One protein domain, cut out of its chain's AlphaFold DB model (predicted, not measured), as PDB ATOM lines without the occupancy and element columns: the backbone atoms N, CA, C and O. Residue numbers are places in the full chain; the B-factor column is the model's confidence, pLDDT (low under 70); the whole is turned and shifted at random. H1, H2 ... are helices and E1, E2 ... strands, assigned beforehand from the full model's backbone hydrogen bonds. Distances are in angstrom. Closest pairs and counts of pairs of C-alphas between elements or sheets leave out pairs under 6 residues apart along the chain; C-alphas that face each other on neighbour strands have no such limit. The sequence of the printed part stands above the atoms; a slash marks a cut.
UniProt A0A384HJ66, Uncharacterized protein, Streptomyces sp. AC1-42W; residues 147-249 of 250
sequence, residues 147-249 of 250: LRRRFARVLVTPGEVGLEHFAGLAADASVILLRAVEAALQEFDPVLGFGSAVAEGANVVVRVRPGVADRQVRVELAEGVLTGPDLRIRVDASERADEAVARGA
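What this domain is: This is residues 147 to 249 of the 250 residues of an uncharacterized protein of Streptomyces sp. AC1-42W (UniProt A0A384HJ66). A strongly twisted sheet, E1-E2-E5, has the long helix H3 slanting over one face and H1 on that same face, making two layers; a separate hairpin, E3 and E4, lies beyond one end of its strands. Residues 242 to 249, mostly H4, stick out as a tail. The 103 printed residues include four named helices and five named strands, in the order H1 H2 H3 E1 E2 E3 E4 E5 H4, of mixed class, with both sheets antiparallel. The whole is compact, with a radius of gyration of the C-alphas of 13.4 A and spans of 42 by 35 by 22 A.

How they stand to each other: H1, residues 147 to 155, touches residues 173 to 177 alone of H3, residues 171 to 186; the closest C-alphas, Phe 151 and Ala 173, are 6.3 A apart. H2, residues 163 to 166, only grazes the three-stranded sheet. H3 has a height over the sheet of 8.4 A; its closest C-alpha pair with E1, residues 195 to 199, is Ala 184 and Ser 196, 4.4 A. E2, residues 204 to 210, pairs with E1 at N 197 and O 206, 2.9 A, and with E5, residues 231 to 237, at N 207 and O 234, 2.8 A. In the hairpin of E3, residues 216 to 221, and E4, residues 224 to 229, N 219 and O 226 are 2.8 A apart. H4, residues 238 to 247, only grazes the sheet with residues 238 to 241. Every O i to N i+4 pair is within hydrogen-bond range in H1 and H3, and 4 of 6 in H4; H2 is too short for one.

Where its parts are: H1 begins at C-alpha 147 (-20.904, -49.990, 33.532). H3 measures 22.6 A, E2 19.5 A and E5 19.3 A from first to last C-alpha. H4 ends at C-alpha 247 (-23.587, -23.641, 21.152).

The domain as a whole: The two C-alphas farthest apart, Gly 224 and Ala 249, are 43.6 A apart. The printed part has no cut and no long link. Residues 239 to 249 have pLDDT under 70.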
ATOM      1  N   LEU A 147     -19.524 -49.680  33.171       86.75
ATOM      2  CA  LEU A 147     -20.904 -49.990  33.532       86.75
ATOM      3  C   LEU A 147     -21.855 -48.856  33.120       86.75
ATOM      4  O   LEU A 147     -22.827 -49.100  32.405       86.75
ATOM      5  N   ARG A 148     -21.512 -47.604  33.448       87.88
ATOM      6  CA  ARG A 148     -22.282 -46.415  33.042       87.88
ATOM      7  C   ARG A 148     -22.434 -46.329  31.523       87.88
ATOM      8  O   ARG A 148     -23.530 -46.095  31.027       87.88
ATOM      9  N   ARG A 149     -21.365 -46.600  30.762       87.31
ATOM     10  CA  ARG A 149     -21.410 -46.645  29.286       87.31
ATOM     11  C   ARG A 149     -22.328 -47.743  28.751       87.31
ATOM     12  O   ARG A 149     -22.964 -47.539  27.719       87.31
ATOM     13  N   ARG A 150     -22.390 -48.905  29.411       88.56
ATOM     14  CA  ARG A 150     -23.320 -49.981  29.033       88.56
ATOM     15  C   ARG A 150     -24.765 -49.533  29.233       88.56
ATOM     16  O   ARG A 150     -25.545 -49.660  28.296       88.56
ATOM     17  N   PHE A 151     -25.092 -48.938  30.380       87.00
ATOM     18  CA  PHE A 151     -26.437 -48.416  30.631       87.00
ATOM     19  C   PHE A 151     -26.808 -47.261  29.697       87.00
ATOM     20  O   PHE A 151     -27.904 -47.264  29.143       87.00
ATOM     21  N   ALA A 152     -25.881 -46.339  29.422       86.69
ATOM     22  CA  ALA A 152     -26.096 -45.253  28.467       86.69
ATOM     23  C   ALA A 152     -26.534 -45.778  27.091       86.69
ATOM     24  O   ALA A 152     -27.487 -45.277  26.507       86.69
ATOM     25  N   ARG A 153     -25.874 -46.826  26.582       86.62
ATOM     26  CA  ARG A 153     -26.201 -47.414  25.270       86.62
ATOM     27  C   ARG A 153     -27.600 -48.016  25.205       86.62
ATOM     28  O   ARG A 153     -28.186 -48.010  24.131       86.62
ATOM     29  N   VAL A 154     -28.097 -48.553  26.315       87.44
ATOM     30  CA  VAL A 154     -29.434 -49.158  26.385       87.44
ATOM     31  C   VAL A 154     -30.512 -48.084  26.542       87.44
ATOM     32  O   VAL A 154     -31.605 -48.237  26.010       87.44
ATOM     33  N   LEU A 155     -30.207 -47.000  27.260       85.94
ATOM     34  CA  LEU A 155     -31.183 -45.964  27.598       85.94
ATOM     35  C   LEU A 155     -31.309 -44.855  26.550       85.94
ATOM     36  O   LEU A 155     -32.354 -44.220  26.498       85.94
ATOM     37  N   VAL A 156     -30.274 -44.585  25.746       90.06
ATOM     38  CA  VAL A 156     -30.304 -43.509  24.741       90.06
ATOM     39  C   VAL A 156     -31.360 -43.790  23.678       90.06
ATOM     40  O   VAL A 156     -31.326 -44.820  23.005       90.06
ATOM     41  N   THR A 157     -32.250 -42.821  23.472       89.25
ATOM     42  CA  THR A 157     -33.301 -42.896  22.458       89.25
ATOM     43  C   THR A 157     -33.038 -41.893  21.333       89.25
ATOM     44  O   THR A 157     -32.610 -40.768  21.589       89.25
ATOM     45  N   PRO A 158     -33.295 -42.251  20.061       79.94
ATOM     46  CA  PRO A 158     -33.085 -41.338  18.932       79.94
ATOM     47  C   PRO A 158     -34.089 -40.172  18.898       79.94
ATOM     48  O   PRO A 158     -33.878 -39.196  18.180       79.94
ATOM     49  N   GLY A 159     -35.178 -40.253  19.667       85.88
ATOM     50  CA  GLY A 159     -36.220 -39.236  19.728       85.88
ATOM     51  C   GLY A 159     -37.103 -39.368  20.967       85.88
ATOM     52  O   GLY A 159     -36.758 -40.072  21.921       85.88
ATOM     53  N   GLU A 160     -38.237 -38.667  20.938       86.44
ATOM     54  CA  GLU A 160     -39.275 -38.765  21.965       86.44
ATOM     55  C   GLU A 160     -40.023 -40.094  21.817       86.44
ATOM     56  O   GLU A 160     -40.630 -40.373  20.782       86.44
ATOM     57  N   VAL A 161     -39.978 -40.916  22.860       87.62
ATOM     58  CA  VAL A 161     -40.649 -42.215  22.928       87.62
ATOM     59  C   VAL A 161     -41.635 -42.239  24.093       87.62
ATOM     60  O   VAL A 161     -41.482 -41.506  25.068       87.62
ATOM     61  N   GLY A 162     -42.684 -43.054  23.993       84.38
ATOM     62  CA  GLY A 162     -43.549 -43.336  25.141       84.38
ATOM     63  C   GLY A 162     -42.846 -44.237  26.160       84.38
ATOM     64  O   GLY A 162     -41.903 -44.950  25.814       84.38
ATOM     65  N   LEU A 163     -43.344 -44.256  27.399       83.38
ATOM     66  CA  LEU A 163     -42.889 -45.182  28.449       83.38
ATOM     67  C   LEU A 163     -42.892 -46.656  27.998       83.38
ATOM     68  O   LEU A 163     -42.021 -47.429  28.389       83.38
ATOM     69  N   GLU A 164     -43.834 -47.029  27.132       84.88
ATOM     70  CA  GLU A 164     -43.962 -48.364  26.531       84.88
ATOM     71  C   GLU A 164     -42.733 -48.835  25.736       84.88
ATOM     72  O   GLU A 164     -42.510 -50.036  25.613       84.88
ATOM     73  N   HIS A 165     -41.900 -47.916  25.236       85.50
ATOM     74  CA  HIS A 165     -40.669 -48.262  24.521       85.50
ATOM     75  C   HIS A 165     -39.645 -48.975  25.415       85.50
ATOM     76  O   HIS A 165     -38.826 -49.744  24.921       85.50
ATOM     77  N   PHE A 166     -39.706 -48.745  26.727       82.88
ATOM     78  CA  PHE A 166     -38.791 -49.333  27.703       82.88
ATOM     79  C   PHE A 166     -39.323 -50.643  28.307       82.88
ATOM     80  O   PHE A 166     -38.831 -51.092  29.343       82.88
ATOM     81  N   ALA A 167     -40.323 -51.272  27.679       84.62
ATOM     82  CA  ALA A 167     -40.810 -52.580  28.098       84.62
ATOM     83  C   ALA A 167     -39.694 -53.641  28.022       84.62
ATOM     84  O   ALA A 167     -38.938 -53.707  27.052       84.62
ATOM     85  N   GLY A 168     -39.587 -54.481  29.054       82.25
ATOM     86  CA  GLY A 168     -38.578 -55.539  29.153       82.25
ATOM     87  C   GLY A 168     -37.168 -55.060  29.513       82.25
ATOM     88  O   GLY A 168     -36.215 -55.833  29.408       82.25
ATOM     89  N   LEU A 169     -37.010 -53.804  29.940       86.12
ATOM     90  CA  LEU A 169     -35.725 -53.278  30.392       86.12
ATOM     91  C   LEU A 169     -35.225 -54.034  31.639       86.12
ATOM     92  O   LEU A 169     -36.009 -54.383  32.525       86.12
ATOM     93  N   ALA A 170     -33.914 -54.285  31.696       86.06
ATOM     94  CA  ALA A 170     -33.270 -54.931  32.840       86.06
ATOM     95  C   ALA A 170     -33.422 -54.089  34.118       86.06
ATOM     96  O   ALA A 170     -33.354 -52.863  34.047       86.06
ATOM     97  N   ALA A 171     -33.541 -54.762  35.266       85.44
ATOM     98  CA  ALA A 171     -33.817 -54.166  36.578       85.44
ATOM     99  C   ALA A 171     -32.942 -52.939  36.909       85.44
ATOM    100  O   ALA A 171     -33.430 -51.832  37.125       85.44
ATOM    101  N   ASP A 172     -31.619 -53.082  36.819       87.69
ATOM    102  CA  ASP A 172     -30.711 -51.972  37.132       87.69
ATOM    103  C   ASP A 172     -30.931 -50.754  36.215       87.69
ATOM    104  O   ASP A 172     -30.853 -49.604  36.649       87.69
ATOM    105  N   ALA A 173     -31.245 -50.994  34.939       86.56
ATOM    106  CA  ALA A 173     -31.496 -49.931  33.974       86.56
ATOM    107  C   ALA A 173     -32.877 -49.281  34.173       86.56
ATOM    108  O   ALA A 173     -32.990 -48.065  33.994       86.56
ATOM    109  N   SER A 174     -33.905 -50.037  34.583       87.06
ATOM    110  CA  SER A 174     -35.218 -49.475  34.929       87.06
ATOM    111  C   SER A 174     -35.147 -48.592  36.166       87.06
ATOM    112  O   SER A 174     -35.692 -47.490  36.138       87.06
ATOM    113  N   VAL A 175     -34.401 -48.984  37.203       89.06
ATOM    114  CA  VAL A 175     -34.200 -48.142  38.395       89.06
ATOM    115  C   VAL A 175     -33.525 -46.817  38.037       89.06
ATOM    116  O   VAL A 175     -33.961 -45.761  38.499       89.06
ATOM    117  N   ILE A 176     -32.481 -46.850  37.199       89.31
ATOM    118  CA  ILE A 176     -31.783 -45.633  36.753       89.31
ATOM    119  C   ILE A 176     -32.738 -44.713  35.981       89.31
ATOM    120  O   ILE A 176     -32.774 -43.511  36.248       89.31
ATOM    121  N   LEU A 177     -33.526 -45.269  35.053       88.06
ATOM    122  CA  LEU A 177     -34.498 -44.503  34.273       88.06
ATOM    123  C   LEU A 177     -35.577 -43.885  35.168       88.06
ATOM    124  O   LEU A 177     -35.852 -42.695  35.050       88.06
ATOM    125  N   LEU A 178     -36.168 -44.665  36.076       88.12
ATOM    126  CA  LEU A 178     -37.270 -44.207  36.923       88.12
ATOM    127  C   LEU A 178     -36.840 -43.106  37.890       88.12
ATOM    128  O   LEU A 178     -37.550 -42.113  38.008       88.12
ATOM    129  N   ARG A 179     -35.654 -43.219  38.502       91.00
ATOM    130  CA  ARG A 179     -35.098 -42.142  39.340       91.00
ATOM    131  C   ARG A 179     -34.886 -40.852  38.552       91.00
ATOM    132  O   ARG A 179     -35.154 -39.769  39.060       91.00
ATOM    133  N   ALA A 180     -34.425 -40.961  37.307       89.56
ATOM    134  CA  ALA A 180     -34.237 -39.800  36.446       89.56
ATOM    135  C   ALA A 180     -35.572 -39.188  35.992       89.56
ATOM    136  O   ALA A 180     -35.695 -37.969  35.948       89.56
ATOM    137  N   VAL A 181     -36.584 -40.009  35.693       88.50
ATOM    138  CA  VAL A 181     -37.941 -39.534  35.372       88.50
ATOM    139  C   VAL A 181     -38.573 -38.844  36.579       88.50
ATOM    140  O   VAL A 181     -39.153 -37.774  36.423       88.50
ATOM    141  N   GLU A 182     -38.430 -39.407  37.777       90.06
ATOM    142  CA  GLU A 182     -38.907 -38.794  39.018       90.06
ATOM    143  C   GLU A 182     -38.252 -37.428  39.250       90.06
ATOM    144  O   GLU A 182     -38.955 -36.437  39.443       90.06
ATOM    145  N   ALA A 183     -36.923 -37.349  39.147       89.06
ATOM    146  CA  ALA A 183     -36.195 -36.088  39.259       89.06
ATOM    147  C   ALA A 183     -36.633 -35.073  38.186       89.06
ATOM    148  O   ALA A 183     -36.858 -33.906  38.494       89.06
ATOM    149  N   ALA A 184     -36.834 -35.514  36.940       88.44
ATOM    150  CA  ALA A 184     -37.296 -34.645  35.861       88.44
ATOM    151  C   ALA A 184     -38.715 -34.115  36.111       88.44
ATOM    152  O   ALA A 184     -38.998 -32.965  35.794       88.44
ATOM    153  N   LEU A 185     -39.609 -34.923  36.690       85.50
ATOM    154  CA  LEU A 185     -40.953 -34.483  37.071       85.50
ATOM    155  C   LEU A 185     -40.935 -33.510  38.258       85.50
ATOM    156  O   LEU A 185     -41.776 -32.617  38.316       85.50
ATOM    157  N   GLN A 186     -39.983 -33.650  39.185       87.50
ATOM    158  CA  GLN A 186     -39.784 -32.689  40.276       87.50
ATOM    159  C   GLN A 186     -39.247 -31.342  39.769       87.50
ATOM    160  O   GLN A 186     -39.645 -30.297  40.275       87.50
ATOM    161  N   GLU A 187     -38.389 -31.361  38.747       87.88
ATOM    162  CA  GLU A 187     -37.836 -30.172  38.082       87.88
ATOM    163  C   GLU A 187     -38.689 -29.719  36.879       87.88
ATOM    164  O   GLU A 187     -38.204 -29.099  35.934       87.88
ATOM    165  N   PHE A 188     -39.981 -30.055  36.875       87.75
ATOM    166  CA  PHE A 188     -40.871 -29.695  35.779       87.75
ATOM    167  C   PHE A 188     -41.088 -28.180  35.708       87.75
ATOM    168  O   PHE A 188     -41.611 -27.570  36.644       87.75
ATOM    169  N   ASP A 189     -40.748 -27.581  34.565       84.19
ATOM    170  CA  ASP A 189     -41.032 -26.177  34.290       84.19
ATOM    171  C   ASP A 189     -42.391 -26.043  33.570       84.19
ATOM    172  O   ASP A 189     -42.522 -26.448  32.404       84.19
ATOM    173  N   PRO A 190     -43.416 -25.453  34.217       82.69
ATOM    174  CA  PRO A 190     -44.736 -25.280  33.614       82.69
ATOM    175  C   PRO A 190     -44.745 -24.298  32.434       82.69
ATOM    176  O   PRO A 190     -45.680 -24.334  31.636       82.69
ATOM    177  N   VAL A 191     -43.735 -23.434  32.295       79.81
ATOM    178  CA  VAL A 191     -43.620 -22.472  31.188       79.81
ATOM    179  C   VAL A 191     -43.088 -23.152  29.929       79.81
ATOM    180  O   VAL A 191     -43.581 -22.902  28.830       79.81
ATOM    181  N   LEU A 192     -42.098 -24.033  30.081       78.38
ATOM    182  CA  LEU A 192     -41.495 -24.773  28.970       78.38
ATOM    183  C   LEU A 192     -42.276 -26.049  28.613       78.38
ATOM    184  O   LEU A 192     -42.165 -26.557  27.494       78.38
ATOM    185  N   GLY A 193     -43.081 -26.569  29.545       81.81
ATOM    186  CA  GLY A 193     -43.892 -27.770  29.341       81.81
ATOM    187  C   GLY A 193     -43.061 -29.055  29.264       81.81
ATOM    188  O   GLY A 193     -43.492 -30.034  28.645       81.81
ATOM    189  N   PHE A 194     -41.861 -29.042  29.847       85.25
ATOM    190  CA  PHE A 194     -41.007 -30.213  30.015       85.25
ATOM    191  C   PHE A 194     -40.181 -30.105  31.298       85.25
ATOM    192  O   PHE A 194     -39.857 -29.013  31.754       85.25
ATOM    193  N   GLY A 195     -39.829 -31.259  31.858       86.56
ATOM    194  CA  GLY A 195     -38.846 -31.388  32.928       86.56
ATOM    195  C   GLY A 195     -37.603 -32.105  32.418       86.56
ATOM    196  O   GLY A 195     -37.685 -32.903  31.478       86.56
ATOM    197  N   SER A 196     -36.441 -31.821  32.995       88.25
ATOM    198  CA  SER A 196     -35.189 -32.478  32.611       88.25
ATOM    199  C   SER A 196     -34.352 -32.810  33.827       88.25
ATOM    200  O   SER A 196     -34.187 -31.952  34.678       88.25
ATOM    201  N   ALA A 197     -33.772 -34.007  33.865       89.25
ATOM    202  CA  ALA A 197     -32.846 -34.403  34.918       89.25
ATOM    203  C   ALA A 197     -31.708 -35.269  34.377       89.25
ATOM    204  O   ALA A 197     -31.825 -35.928  33.339       89.25
ATOM    205  N   VAL A 198     -30.588 -35.270  35.099       86.81
ATOM    206  CA  VAL A 198     -29.414 -36.092  34.785       86.81
ATOM    207  C   VAL A 198     -29.515 -37.423  35.524       86.81
ATOM    208  O   VAL A 198     -29.651 -37.466  36.743       86.81
ATOM    209  N   ALA A 199     -29.403 -38.527  34.790       87.94
ATOM    210  CA  ALA A 199     -29.300 -39.863  35.356       87.94
ATOM    211  C   ALA A 199     -27.831 -40.182  35.680       87.94
ATOM    212  O   ALA A 199     -27.074 -40.628  34.812       87.94
ATOM    213  N   GLU A 200     -27.423 -39.980  36.935       77.19
ATOM    214  CA  GLU A 200     -26.036 -40.197  37.390       77.19
ATOM    215  C   GLU A 200     -25.526 -41.628  37.126       77.19
ATOM    216  O   GLU A 200     -24.358 -41.830  36.798       77.19
ATOM    217  N   GLY A 201     -26.413 -42.629  37.191       79.69
ATOM    218  CA  GLY A 201     -26.068 -44.039  36.963       79.69
ATOM    219  C   GLY A 201     -25.730 -44.400  35.512       79.69
ATOM    220  O   GLY A 201     -25.154 -45.459  35.266       79.69
ATOM    221  N   ALA A 202     -26.057 -43.540  34.544       80.75
ATOM    222  CA  ALA A 202     -25.828 -43.802  33.121       80.75
ATOM    223  C   ALA A 202     -25.234 -42.610  32.353       80.75
ATOM    224  O   ALA A 202     -25.004 -42.735  31.154       80.75
ATOM    225  N   ASN A 203     -24.951 -41.473  33.004       84.75
ATOM    226  CA  ASN A 203     -24.507 -40.235  32.348       84.75
ATOM    227  C   ASN A 203     -25.401 -39.859  31.145       84.75
ATOM    228  O   ASN A 203     -24.913 -39.553  30.053       84.75
ATOM    229  N   VAL A 204     -26.722 -39.906  31.327       86.31
ATOM    230  CA  VAL A 204     -27.708 -39.489  30.315       86.31
ATOM    231  C   VAL A 204     -28.594 -38.382  30.866       86.31
ATOM    232  O   VAL A 204     -28.832 -38.315  32.068       86.31
ATOM    233  N   VAL A 205     -29.083 -37.510  29.991       88.06
ATOM    234  CA  VAL A 205     -30.081 -36.493  30.320       88.06
ATOM    235  C   VAL A 205     -31.436 -37.010  29.872       88.06
ATOM    236  O   VAL A 205     -31.645 -37.283  28.688       88.06
ATOM    237  N   VAL A 206     -32.355 -37.135  30.820       88.81
ATOM    238  CA  VAL A 206     -33.729 -37.563  30.579       88.81
ATOM    239  C   VAL A 206     -34.609 -36.324  30.554       88.81
ATOM    240  O   VAL A 206     -34.649 -35.561  31.516       88.81
ATOM    241  N   ARG A 207     -35.311 -36.115  29.441       89.38
ATOM    242  CA  ARG A 207     -36.334 -35.079  29.289       89.38
ATOM    243  C   ARG A 207     -37.700 -35.734  29.277       89.38
ATOM    244  O   ARG A 207     -37.911 -36.698  28.542       89.38
ATOM    245  N   VAL A 208     -38.614 -35.192  30.067       89.25
ATOM    246  CA  VAL A 208     -39.963 -35.724  30.245       89.25
ATOM    247  C   VAL A 208     -40.975 -34.655  29.871       89.25
ATOM    248  O   VAL A 208     -40.899 -33.516  30.337       89.25
ATOM    249  N   ARG A 209     -41.942 -35.033  29.038       86.81
ATOM    250  CA  ARG A 209     -43.114 -34.224  28.704       86.81
ATOM    251  C   ARG A 209     -44.383 -35.003  29.026       86.81
ATOM    252  O   ARG A 209     -44.445 -36.195  28.713       86.81
ATOM    253  N   PRO A 210     -45.401 -34.362  29.615       84.19
ATOM    254  CA  PRO A 210     -46.710 -34.980  29.732       84.19
ATOM    255  C   PRO A 210     -47.277 -35.245  28.331       84.19
ATOM    256  O   PRO A 210     -47.198 -34.393  27.444       84.19
ATOM    257  N   GLY A 211     -47.780 -36.459  28.120       80.75
ATOM    258  CA  GLY A 211     -48.451 -36.891  26.901       80.75
ATOM    259  C   GLY A 211     -49.937 -36.542  26.933       80.75
ATOM    260  O   GLY A 211     -50.320 -35.403  27.197       80.75
ATOM    261  N   VAL A 212     -50.792 -37.522  26.640       78.50
ATOM    262  CA  VAL A 212     -52.247 -37.322  26.680       78.50
ATOM    263  C   VAL A 212     -52.724 -37.271  28.134       78.50
ATOM    264  O   VAL A 212     -52.493 -38.207  28.898       78.50
ATOM    265  N   ALA A 213     -53.415 -36.189  28.504       73.12
ATOM    266  CA  ALA A 213     -54.032 -36.054  29.822       73.12
ATOM    267  C   ALA A 213     -55.006 -37.217  30.097       73.12
ATOM    268  O   ALA A 213     -55.697 -37.681  29.192       73.12
ATOM    269  N   ASP A 214     -55.021 -37.704  31.340       75.06
ATOM    270  CA  ASP A 214     -55.849 -38.819  31.838       75.06
ATOM    271  C   ASP A 214     -55.642 -40.189  31.174       75.06
ATOM    272  O   ASP A 214     -56.297 -41.171  31.538       75.06
ATOM    273  N   ARG A 215     -54.681 -40.317  30.254       81.56
ATOM    274  CA  ARG A 215     -54.277 -41.621  29.737       81.56
ATOM    275  C   ARG A 215     -53.299 -42.279  30.705       81.56
ATOM    276  O   ARG A 215     -52.245 -41.723  31.006       81.56
ATOM    277  N   GLN A 216     -53.627 -43.493  31.139       82.44
ATOM    278  CA  GLN A 216     -52.698 -44.355  31.863       82.44
ATOM    279  C   GLN A 216     -52.052 -45.367  30.917       82.44
ATOM    280  O   GLN A 216     -52.719 -45.961  30.068       82.44
ATOM    281  N   VAL A 217     -50.748 -45.562  31.078       83.75
ATOM    282  CA  VAL A 217     -49.947 -46.538  30.344       83.75
ATOM    283  C   VAL A 217     -49.439 -47.576  31.335       83.75
ATOM    284  O   VAL A 217     -48.983 -47.248  32.433       83.75
ATOM    285  N   ARG A 218     -49.541 -48.846  30.938       84.81
ATOM    286  CA  ARG A 218     -49.030 -49.994  31.681       84.81
ATOM    287  C   ARG A 218     -47.815 -50.541  30.942       84.81
ATOM    288  O   ARG A 218     -47.926 -50.884  29.768       84.81
ATOM    289  N   VAL A 219     -46.683 -50.628  31.626       82.94
ATOM    290  CA  VAL A 219     -45.412 -51.103  31.069       82.94
ATOM    291  C   VAL A 219     -44.920 -52.287  31.882       82.94
ATOM    292  O   VAL A 219     -44.876 -52.234  33.109       82.94
ATOM    293  N   GLU A 220     -44.555 -53.365  31.196       83.31
ATOM    294  CA  GLU A 220     -43.938 -54.533  31.817       83.31
ATOM    295  C   GLU A 220     -42.421 -54.341  31.847       83.31
ATOM    296  O   GLU A 220     -41.772 -54.258  30.806       83.31
ATOM    297  N   LEU A 221     -41.861 -54.231  33.045       81.12
ATOM    298  CA  LEU A 221     -40.428 -54.166  33.316       81.12
ATOM    299  C   LEU A 221     -39.967 -55.508  33.892       81.12
ATOM    300  O   LEU A 221     -40.779 -56.296  34.380       81.12
ATOM    301  N   ALA A 222     -38.656 -55.764  33.898       78.62
ATOM    302  CA  ALA A 222     -38.119 -56.986  34.506       78.62
ATOM    303  C   ALA A 222     -38.462 -57.115  36.007       78.62
ATOM    304  O   ALA A 222     -38.545 -58.222  36.532       78.62
ATOM    305  N   GLU A 223     -38.681 -55.990  36.689       75.06
ATOM    306  CA  GLU A 223     -38.988 -55.912  38.125       75.06
ATOM    307  C   GLU A 223     -40.487 -56.037  38.432       75.06
ATOM    308  O   GLU A 223     -40.876 -56.198  39.588       75.06
ATOM    309  N   GLY A 224     -41.339 -55.956  37.408       81.62
ATOM    310  CA  GLY A 224     -42.786 -55.973  37.558       81.62
ATOM    311  C   GLY A 224     -43.486 -55.001  36.619       81.62
ATOM    312  O   GLY A 224     -42.949 -54.554  35.611       81.62
ATOM    313  N   VAL A 225     -44.731 -54.681  36.946       85.44
ATOM    314  CA  VAL A 225     -45.585 -53.845  36.104       85.44
ATOM    315  C   VAL A 225     -45.614 -52.425  36.652       85.44
ATOM    316  O   VAL A 225     -46.030 -52.211  37.789       85.44
ATOM    317  N   LEU A 226     -45.240 -51.456  35.822       82.94
ATOM    318  CA  LEU A 226     -45.397 -50.037  36.107       82.94
ATOM    319  C   LEU A 226     -46.690 -49.524  35.471       82.94
ATOM    320  O   LEU A 226     -46.888 -49.662  34.265       82.94
ATOM    321  N   THR A 227     -47.542 -48.891  36.272       84.00
ATOM    322  CA  THR A 227     -48.723 -48.166  35.785       84.00
ATOM    323  C   THR A 227     -48.536 -46.689  36.096       84.00
ATOM    324  O   THR A 227     -48.310 -46.330  37.250       84.00
ATOM    325  N   GLY A 228     -48.622 -45.832  35.081       81.94
ATOM    326  CA  GLY A 228     -48.402 -44.396  35.237       81.94
ATOM    327  C   GLY A 228     -49.101 -43.565  34.161       81.94
ATOM    328  O   GLY A 228     -49.714 -44.131  33.255       81.94
ATOM    329  N   PRO A 229     -49.047 -42.227  34.259       83.06
ATOM    330  CA  PRO A 229     -49.564 -41.347  33.217       83.06
ATOM    331  C   PRO A 229     -48.797 -41.530  31.900       83.06
ATOM    332  O   PRO A 229     -47.647 -41.969  31.893       83.06
ATOM    333  N   ASP A 230     -49.423 -41.176  30.779       85.19
ATOM    334  CA  ASP A 230     -48.752 -41.133  29.477       85.19
ATOM    335  C   ASP A 230     -47.656 -40.055  29.495       85.19
ATOM    336  O   ASP A 230     -47.940 -38.856  29.564       85.19
ATOM    337  N   LEU A 231     -46.394 -40.487  29.469       85.88
ATOM    338  CA  LEU A 231     -45.216 -39.623  29.454       85.88
ATOM    339  C   LEU A 231     -44.431 -39.837  28.159       85.88
ATOM    340  O   LEU A 231     -44.153 -40.970  27.754       85.88
ATOM    341  N   ARG A 232     -44.022 -38.727  27.542       88.31
ATOM    342  CA  ARG A 232     -43.065 -38.696  26.436       88.31
ATOM    343  C   ARG A 232     -41.678 -38.454  27.000       88.31
ATOM    344  O   ARG A 232     -41.427 -37.436  27.641       88.31
ATOM    345  N   ILE A 233     -40.791 -39.407  26.766       88.31
ATOM    346  CA  ILE A 233     -39.441 -39.431  27.306       88.31
ATOM    347  C   ILE A 233     -38.456 -39.335  26.150       88.31
ATOM    348  O   ILE A 233     -38.562 -40.049  25.156       88.31
ATOM    349  N   ARG A 234     -37.469 -38.460  26.294       89.62
ATOM    350  CA  ARG A 234     -36.313 -38.384  25.407       89.62
ATOM    351  C   ARG A 234     -35.053 -38.515  26.242       89.62
ATOM    352  O   ARG A 234     -34.879 -37.768  27.201       89.62
ATOM    353  N   VAL A 235     -34.189 -39.451  25.870       89.00
ATOM    354  CA  VAL A 235     -32.942 -39.710  26.586       89.00
ATOM    355  C   VAL A 235     -31.768 -39.393  25.672       89.00
ATOM    356  O   VAL A 235     -31.493 -40.121  24.719       89.00
ATOM    357  N   ASP A 236     -31.060 -38.309  25.977       87.25
ATOM    358  CA  ASP A 236     -29.857 -37.896  25.257       87.25
ATOM    359  C   ASP A 236     -28.605 -38.240  26.091       87.25
ATOM    360  O   ASP A 236     -28.611 -38.170  27.319       87.25
ATOM    361  N   ALA A 237     -27.496 -38.604  25.442       82.69
ATOM    362  CA  ALA A 237     -26.225 -38.814  26.142       82.69
ATOM    363  C   ALA A 237     -25.722 -37.494  26.756       82.69
ATOM    364  O   ALA A 237     -25.664 -36.476  26.063       82.69
ATOM    365  N   SER A 238     -25.309 -37.507  28.029       74.94
ATOM    366  CA  SER A 238     -24.877 -36.291  28.736       74.94
ATOM    367  C   SER A 238     -23.591 -35.688  28.167       74.94
ATOM    368  O   SER A 238     -23.393 -34.486  28.304       74.94
ATOM    369  N   GLU A 239     -22.767 -36.461  27.446       61.75
ATOM    370  CA  GLU A 239     -21.607 -35.929  26.705       61.75
ATOM    371  C   GLU A 239     -22.018 -34.862  25.663       61.75
ATOM    372  O   GLU A 239     -21.208 -34.018  25.296       61.75
ATOM    373  N   ARG A 240     -23.288 -34.840  25.219       50.22
ATOM    374  CA  ARG A 240     -23.836 -33.797  24.329       50.22
ATOM    375  C   ARG A 240     -24.471 -32.610  25.057       50.22
ATOM    376  O   ARG A 240     -24.768 -31.607  24.408       50.22
ATOM    377  N   ALA A 241     -24.698 -32.697  26.368       44.12
ATOM    378  CA  ALA A 241     -25.290 -31.599  27.132       44.12
ATOM    379  C   ALA A 241     -24.298 -30.436  27.302       44.12
ATOM    380  O   ALA A 241     -24.694 -29.280  27.158       44.12
ATOM    381  N   ASP A 242     -23.007 -30.739  27.471       38.72
ATOM    382  CA  ASP A 242     -21.951 -29.721  27.532       38.72
ATOM    383  C   ASP A 242     -21.787 -28.972  26.194       38.72
ATOM    384  O   ASP A 242     -21.540 -27.767  26.164       38.72
ATOM    385  N   GLU A 243     -22.017 -29.646  25.065       36.88
ATOM    386  CA  GLU A 243     -21.865 -29.059  23.729       36.88
ATOM    387  C   GLU A 243     -23.076 -28.215  23.279       36.88
ATOM    388  O   GLU A 243     -22.928 -27.270  22.500       36.88
ATOM    389  N   ALA A 244     -24.282 -28.535  23.764       40.16
ATOM    390  CA  ALA A 244     -25.498 -27.767  23.481       40.16
ATOM    391  C   ALA A 244     -25.565 -26.466  24.301       40.16
ATOM    392  O   ALA A 244     -26.017 -25.443  23.788       40.16
ATOM    393  N   VAL A 245     -25.045 -26.474  25.535       44.34
ATOM    394  CA  VAL A 245     -24.866 -25.250  26.336       44.34
ATOM    395  C   VAL A 245     -23.760 -24.367  25.742       44.34
ATOM    396  O   VAL A 245     -23.910 -23.149  25.711       44.34
ATOM    397  N   ALA A 246     -22.701 -24.959  25.175       37.81
ATOM    398  CA  ALA A 246     -21.649 -24.210  24.482       37.81
ATOM    399  C   ALA A 246     -22.114 -23.566  23.157       37.81
ATOM    400  O   ALA A 246     -21.634 -22.492  22.804       37.81
ATOM    401  N   ARG A 247     -23.060 -24.177  22.426       40.28
ATOM    402  CA  ARG A 247     -23.587 -23.641  21.152       40.28
ATOM    403  C   ARG A 247     -24.785 -22.696  21.284       40.28
ATOM    404  O   ARG A 247     -25.074 -21.976  20.338       40.28
ATOM    405  N   GLY A 248     -25.464 -22.673  22.430       33.16
ATOM    406  CA  GLY A 248     -26.538 -21.710  22.721       33.16
ATOM    407  C   GLY A 248     -26.052 -20.351  23.245       33.16
ATOM    408  O   GLY A 248     -26.879 -19.498  23.557       33.16
ATOM    409  N   ALA A 249     -24.735 -20.162  23.375       36.03
ATOM    410  CA  ALA A 249     -24.101 -18.960  23.921       36.03
ATOM    411  C   ALA A 249     -23.216 -18.206  22.901       36.03
ATOM    412  O   ALA A 249     -22.375 -17.406  23.313       36.03
TER     413      ALA A 249